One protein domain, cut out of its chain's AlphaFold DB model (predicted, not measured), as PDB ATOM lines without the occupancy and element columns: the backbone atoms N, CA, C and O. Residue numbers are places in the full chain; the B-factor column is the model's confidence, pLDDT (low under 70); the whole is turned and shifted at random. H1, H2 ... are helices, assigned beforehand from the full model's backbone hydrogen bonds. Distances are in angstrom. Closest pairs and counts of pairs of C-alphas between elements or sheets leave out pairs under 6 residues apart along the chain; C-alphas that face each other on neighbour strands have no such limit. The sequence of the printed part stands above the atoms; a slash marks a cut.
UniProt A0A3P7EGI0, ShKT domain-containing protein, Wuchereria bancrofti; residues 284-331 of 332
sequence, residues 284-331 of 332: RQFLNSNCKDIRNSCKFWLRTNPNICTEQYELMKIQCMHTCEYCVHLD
ATOM      1  N   ARG A 284     270.571 241.084 380.758       52.19
ATOM      2  CA  ARG A 284     270.907 240.799 379.349       52.19
ATOM      3  C   ARG A 284     272.335 241.186 378.944       52.19
ATOM      4  O   ARG A 284     272.886 240.532 378.066       52.19
ATOM      5  N   GLN A 285     272.951 242.197 379.570       55.66
ATOM      6  CA  GLN A 285     274.348 242.557 379.274       55.66
ATOM      7  C   GLN A 285     275.334 241.410 379.560       55.66
ATOM      8  O   GLN A 285     276.349 241.308 378.873       55.66
ATOM      9  N   PHE A 286     275.023 240.519 380.507       56.12
ATOM     10  CA  PHE A 286     275.915 239.429 380.922       56.12
ATOM     11  C   PHE A 286     275.876 238.198 380.008       56.12
ATOM     12  O   PHE A 286     276.733 237.331 380.143       56.12
ATOM     13  N   LEU A 287     274.929 238.137 379.063       60.00
ATOM     14  CA  LEU A 287     274.834 237.084 378.039       60.00
ATOM     15  C   LEU A 287     275.643 237.407 376.765       60.00
ATOM     16  O   LEU A 287     275.607 236.656 375.794       60.00
ATOM     17  N   ASN A 288     276.347 238.542 376.728       67.65
ATOM     18  CA  ASN A 288     277.119 238.971 375.564       67.65
ATOM     19  C   ASN A 288     278.396 238.125 375.392       67.65
ATOM     20  O   ASN A 288     279.188 238.020 376.328       67.65
ATOM     21  N   SER A 289     278.659 237.604 374.185       68.46
ATOM     22  CA  SER A 289     279.888 236.843 373.884       68.46
ATOM     23  C   SER A 289     281.174 237.659 374.061       68.46
ATOM     24  O   SER A 289     282.239 237.086 374.266       68.46
ATOM     25  N   ASN A 290     281.081 238.990 373.988       73.18
ATOM     26  CA  ASN A 290     282.196 239.920 374.187       73.18
ATOM     27  C   ASN A 290     282.336 240.383 375.646       73.18
ATOM     28  O   ASN A 290     283.132 241.279 375.936       73.18
ATOM     29  N   CYS A 291     281.547 239.826 376.566       77.17
ATOM     30  CA  CYS A 291     281.673 240.131 377.981       77.17
ATOM     31  C   CYS A 291     283.045 239.674 378.514       77.17
ATOM     32  O   CYS A 291     283.562 238.618 378.146       77.17
ATOM     33  N   LYS A 292     283.622 240.467 379.423       73.22
ATOM     34  CA  LYS A 292     284.829 240.114 380.174       73.22
ATOM     35  C   LYS A 292     284.532 240.164 381.668       73.22
ATOM     36  O   LYS A 292     283.993 241.154 382.152       73.22
ATOM     37  N   ASP A 293     284.907 239.109 382.386       74.35
ATOM     38  CA  ASP A 293     284.658 239.015 383.821       74.35
ATOM     39  C   ASP A 293     285.393 240.105 384.596       74.35
ATOM     40  O   ASP A 293     286.581 240.352 384.374       74.35
ATOM     41  N   ILE A 294     284.701 240.703 385.567       72.38
ATOM     42  CA  ILE A 294     285.314 241.649 386.507       72.38
ATOM     43  C   ILE A 294     286.440 240.996 387.318       72.38
ATOM     44  O   ILE A 294     287.419 241.653 387.665       72.38
ATOM     45  N   ARG A 295     286.309 239.692 387.603       72.28
ATOM     46  CA  ARG A 295     287.282 238.874 388.328       72.28
ATOM     47  C   ARG A 295     287.311 237.474 387.727       72.28
ATOM     48  O   ARG A 295     286.279 236.813 387.656       72.28
ATOM     49  N   ASN A 296     288.499 236.977 387.381       74.74
ATOM     50  CA  ASN A 296     288.660 235.615 386.847       74.74
ATOM     51  C   ASN A 296     288.103 234.534 387.796       74.74
ATOM     52  O   ASN A 296     287.637 233.491 387.339       74.74
ATOM     53  N   SER A 297     288.122 234.786 389.111       80.58
ATOM     54  CA  SER A 297     287.583 233.878 390.128       80.58
ATOM     55  C   SER A 297     286.065 233.712 390.049       80.58
ATOM     56  O   SER A 297     285.578 232.623 390.315       80.58
ATOM     57  N   CYS A 298     285.318 234.743 389.648       84.33
ATOM     58  CA  CYS A 298     283.858 234.678 389.578       84.33
ATOM     59  C   CYS A 298     283.388 233.674 388.522       84.33
ATOM     60  O   CYS A 298     282.601 232.779 388.820       84.33
ATOM     61  N   LYS A 299     283.958 233.747 387.314       83.64
ATOM     62  CA  LYS A 299     283.736 232.743 386.266       83.64
ATOM     63  C   LYS A 299     284.172 231.346 386.689       83.64
ATOM     64  O   LYS A 299     283.509 230.369 386.352       83.64
ATOM     65  N   PHE A 300     285.285 231.235 387.412       82.35
ATOM     66  CA  PHE A 300     285.735 229.952 387.942       82.35
ATOM     67  C   PHE A 300     284.721 229.370 388.940       82.35
ATOM     68  O   PHE A 300     284.305 228.230 388.772       82.35
ATOM     69  N   TRP A 301     284.250 230.155 389.912       83.78
ATOM     70  CA  TRP A 301     283.259 229.714 390.898       83.78
ATOM     71  C   TRP A 301     281.943 229.274 390.265       83.78
ATOM     72  O   TRP A 301     281.455 228.198 390.604       83.78
ATOM     73  N   LEU A 302     281.422 230.047 389.307       84.80
ATOM     74  CA  LEU A 302     280.209 229.689 388.566       84.80
ATOM     75  C   LEU A 302     280.354 228.355 387.817       84.80
ATOM     76  O   LEU A 302     279.409 227.580 387.746       84.80
ATOM     77  N   ARG A 303     281.548 228.060 387.287       83.44
ATOM     78  CA  ARG A 303     281.829 226.797 386.583       83.44
ATOM     79  C   ARG A 303     282.033 225.614 387.521       83.44
ATOM     80  O   ARG A 303     281.678 224.496 387.169       83.44
ATOM     81  N   THR A 304     282.668 225.837 388.667       86.01
ATOM     82  CA  THR A 304     283.060 224.760 389.587       86.01
ATOM     83  C   THR A 304     281.934 224.357 390.534       86.01
ATOM     84  O   THR A 304     281.852 223.185 390.890       86.01
ATOM     85  N   ASN A 305     281.063 225.288 390.930       86.68
ATOM     86  CA  ASN A 305     279.902 224.997 391.767       86.68
ATOM     87  C   ASN A 305     278.622 225.539 391.098       86.68
ATOM     88  O   ASN A 305     278.305 226.718 391.269       86.68
ATOM     89  N   PRO A 306     277.854 224.685 390.389       80.49
ATOM     90  CA  PRO A 306     276.591 225.073 389.754       80.49
ATOM     91  C   PRO A 306     275.558 225.674 390.721       80.49
ATOM     92  O   PRO A 306     274.710 226.460 390.303       80.49
ATOM     93  N   ASN A 307     275.649 225.346 392.014       88.72
ATOM     94  CA  ASN A 307     274.737 225.814 393.055       88.72
ATOM     95  C   ASN A 307     275.263 227.047 393.811       88.72
ATOM     96  O   ASN A 307     274.579 227.549 394.697       88.72
ATOM     97  N   ILE A 308     276.442 227.596 393.482       88.67
ATOM     98  CA  ILE A 308     277.029 228.711 394.255       88.67
ATOM     99  C   ILE A 308     276.111 229.938 394.313       88.67
ATOM    100  O   ILE A 308     276.091 230.677 395.294       88.67
ATOM    101  N   CYS A 309     275.314 230.140 393.266       87.67
ATOM    102  CA  CYS A 309     274.362 231.234 393.162       87.67
ATOM    103  C   CYS A 309     273.178 231.113 394.127       87.67
ATOM    104  O   CYS A 309     272.625 232.139 394.515       87.67
ATOM    105  N   THR A 310     272.786 229.894 394.509       89.61
ATOM    106  CA  THR A 310     271.751 229.656 395.524       89.61
ATOM    107  C   THR A 310     272.368 229.550 396.915       89.61
ATOM    108  O   THR A 310     271.872 230.170 397.851       89.61
ATOM    109  N   GLU A 311     273.487 228.835 397.049       89.42
ATOM    110  CA  GLU A 311     274.166 228.599 398.330       89.42
ATOM    111  C   GLU A 311     274.803 229.863 398.914       89.42
ATOM    112  O   GLU A 311     274.848 230.022 400.132       89.42
ATOM    113  N   GLN A 312     275.325 230.751 398.065       88.04
ATOM    114  CA  GLN A 312     276.091 231.940 398.450       88.04
ATOM    115  C   GLN A 312     275.595 233.191 397.707       88.04
ATOM    116  O   GLN A 312     276.392 234.020 397.265       88.04
ATOM    117  N   TYR A 313     274.271 233.335 397.573       85.78
ATOM    118  CA  TYR A 313     273.633 234.404 396.793       85.78
ATOM    119  C   TYR A 313     274.162 235.810 397.119       85.78
ATOM    120  O   TYR A 313     274.596 236.520 396.213       85.78
ATOM    121  N   GLU A 314     274.183 236.213 398.394       82.72
ATOM    122  CA  GLU A 314     274.624 237.564 398.778       82.72
ATOM    123  C   GLU A 314     276.109 237.800 398.478       82.72
ATOM    124  O   GLU A 314     276.486 238.855 397.968       82.72
ATOM    125  N   LEU A 315     276.963 236.797 398.704       81.14
ATOM    126  CA  LEU A 315     278.388 236.891 398.390       81.14
ATOM    127  C   LEU A 315     278.615 236.987 396.878       81.14
ATOM    128  O   LEU A 315     279.369 237.847 396.423       81.14
ATOM    129  N   MET A 316     277.925 236.155 396.094       84.55
ATOM    130  CA  MET A 316     277.973 236.195 394.633       84.55
ATOM    131  C   MET A 316     277.448 237.522 394.089       84.55
ATOM    132  O   MET A 316     278.044 238.089 393.175       84.55
ATOM    133  N   LYS A 317     276.395 238.075 394.690       82.96
ATOM    134  CA  LYS A 317     275.840 239.374 394.312       82.96
ATOM    135  C   LYS A 317     276.814 240.515 394.589       82.96
ATOM    136  O   LYS A 317     276.998 241.380 393.739       82.96
ATOM    137  N   ILE A 318     277.482 240.506 395.737       76.53
ATOM    138  CA  ILE A 318     278.449 241.553 396.091       76.53
ATOM    139  C   ILE A 318     279.722 241.444 395.239       76.53
ATOM    140  O   ILE A 318     280.242 242.455 394.774       76.53
ATOM    141  N   GLN A 319     280.238 240.231 395.029       80.46
ATOM    142  CA  GLN A 319     281.565 240.027 394.435       80.46
ATOM    143  C   GLN A 319     281.544 239.790 392.922       80.46
ATOM    144  O   GLN A 319     282.533 240.077 392.248       80.46
ATOM    145  N   CYS A 320     280.449 239.243 392.390       82.72
ATOM    146  CA  CYS A 320     280.401 238.655 391.052       82.72
ATOM    147  C   CYS A 320     279.201 239.088 390.203       82.72
ATOM    148  O   CYS A 320     279.133 238.666 389.054       82.72
ATOM    149  N   MET A 321     278.296 239.949 390.694       83.61
ATOM    150  CA  MET A 321     277.093 240.374 389.949       83.61
ATOM    151  C   MET A 321     277.389 240.943 388.556       83.61
ATOM    152  O   MET A 321     276.542 240.859 387.674       83.61
ATOM    153  N   HIS A 322     278.587 241.495 388.349       78.51
ATOM    154  CA  HIS A 322     279.012 242.051 387.064       78.51
ATOM    155  C   HIS A 322     279.910 241.119 386.234       78.51
ATOM    156  O   HIS A 322     280.551 241.559 385.281       78.51
ATOM    157  N   THR A 323     280.005 239.841 386.603       81.78
ATOM    158  CA  THR A 323     280.733 238.822 385.837       81.78
ATOM    159  C   THR A 323     279.881 238.315 384.668       81.78
ATOM    160  O   THR A 323     278.655 238.421 384.682       81.78
ATOM    161  N   CYS A 324     280.510 237.766 383.636       81.63
ATOM    162  CA  CYS A 324     279.791 237.203 382.497       81.63
ATOM    163  C   CYS A 324     279.020 235.956 382.914       81.63
ATOM    164  O   CYS A 324     279.473 235.218 383.786       81.63
ATOM    165  N   GLU A 325     277.864 235.719 382.294       78.90
ATOM    166  CA  GLU A 325     276.997 234.581 382.628       78.90
ATOM    167  C   GLU A 325     276.613 234.528 384.123       78.90
ATOM    168  O   GLU A 325     276.315 233.461 384.660       78.90
ATOM    169  N   TYR A 326     276.598 235.680 384.811       86.14
ATOM    170  CA  TYR A 326     276.278 235.757 386.233       86.14
ATOM    171  C   TYR A 326     274.933 235.096 386.552       86.14
ATOM    172  O   TYR A 326     273.873 235.632 386.220       86.14
ATOM    173  N   CYS A 327     274.999 233.944 387.228       82.08
ATOM    174  CA  CYS A 327     273.862 233.192 387.756       82.08
ATOM    175  C   CYS A 327     272.679 233.049 386.779       82.08
ATOM    176  O   CYS A 327     271.524 233.069 387.202       82.08
ATOM    177  N   VAL A 328     272.964 232.882 385.480       77.40
ATOM    178  CA  VAL A 328     271.949 232.831 384.407       77.40
ATOM    179  C   VAL A 328     270.961 231.672 384.560       77.40
ATOM    180  O   VAL A 328     269.848 231.739 384.056       77.40
ATOM    181  N   HIS A 329     271.337 230.615 385.283       70.96
ATOM    182  CA  HIS A 329     270.469 229.461 385.540       70.96
ATOM    183  C   HIS A 329     269.316 229.772 386.500       70.96
ATOM    184  O   HIS A 329     268.355 229.016 386.535       70.96
ATOM    185  N   LEU A 330     269.397 230.868 387.265       67.17
ATOM    186  CA  LEU A 330     268.308 231.310 388.141       67.17
ATOM    187  C   LEU A 330     267.148 231.971 387.374       67.17
ATOM    188  O   LEU A 330     266.171 232.358 388.007       67.17
ATOM    189  N   ASP A 331     267.269 232.159 386.053       59.31
ATOM    190  CA  ASP A 331     266.224 232.753 385.203       59.31
ATOM    191  C   ASP A 331     265.304 231.723 384.516       59.31
ATOM    192  O   ASP A 331     264.339 232.137 383.872       59.31
TER     193      ASP A 331
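AT A GLANCE: This is residues 284 to 331 of the 332 residues of the protein "ShKT domain-containing protein" of Wuchereria bancrofti (UniProt A0A3P7EGI0). Two longer helices, H2 and H4, meet near one end of each as a V, and the short helix H3 with its links bridges the V's open ends. From H4 the chain folds back through the middle of the domain with residues 321 to 327 to H5, while H1 and the link after it lie toward one end. The printed part has 48 residues with five named helices, H1 to H5 in chain order, and no named strand; the class is all helix. It is compact, with a radius of gyration of the C-alphas of 9.7 A and spans of 28 by 22 by 19 A.

IN THESE COORDINATES: The longest helix, H2, covers residues 296 to 304 and measures 12.5 A from first to last C-alpha, beginning with C-alpha 296 at (288.660, 235.615, 386.847). H4, residues 313 to 320, measures 9.8 A and ends with C-alpha 320 at (280.401, 238.655, 391.052). H3 is residues 308 to 311, 5.0 A. H1 is residues 284 to 287, 5.6 A, and H5 is residues 328 to 331, 5.8 A, ending with C-alpha 331 at (266.224, 232.753, 385.203).

HOW THE PARTS SIT: H2 and H4 only just touch, with 3 pairs of C-alphas within 8 A; the closest C-alphas, those of Cys 298 and Cys 320, are 5.5 A apart. They run opposite ways at a steep tilt of 39 degrees. H2 and H3 only just touch, with 3 such pairs, and only at the corner by their link; the closest C-alphas are those of Leu 302 and Ile 308, 6.6 A. H3 is close to but not clearly touching H4, at 6.3 A between the C-alphas of Cys 309 and Met 316. H1 is apart from H5, but only just, with the closest C-alphas 8.2 A apart. In H2 and H4 every O i to N i+4 pair is within hydrogen-bond range; H1, H3 and H5 are too short for such a pair.

THE WHOLE: The C-alphas farthest apart, those of Asn 290 and Glu 311, are 27.8 A apart. The printed part has no cut and no long link. The mean pLDDT of the printed part is 78.1, and residues 284 to 289 and 330 to 331 are under 70.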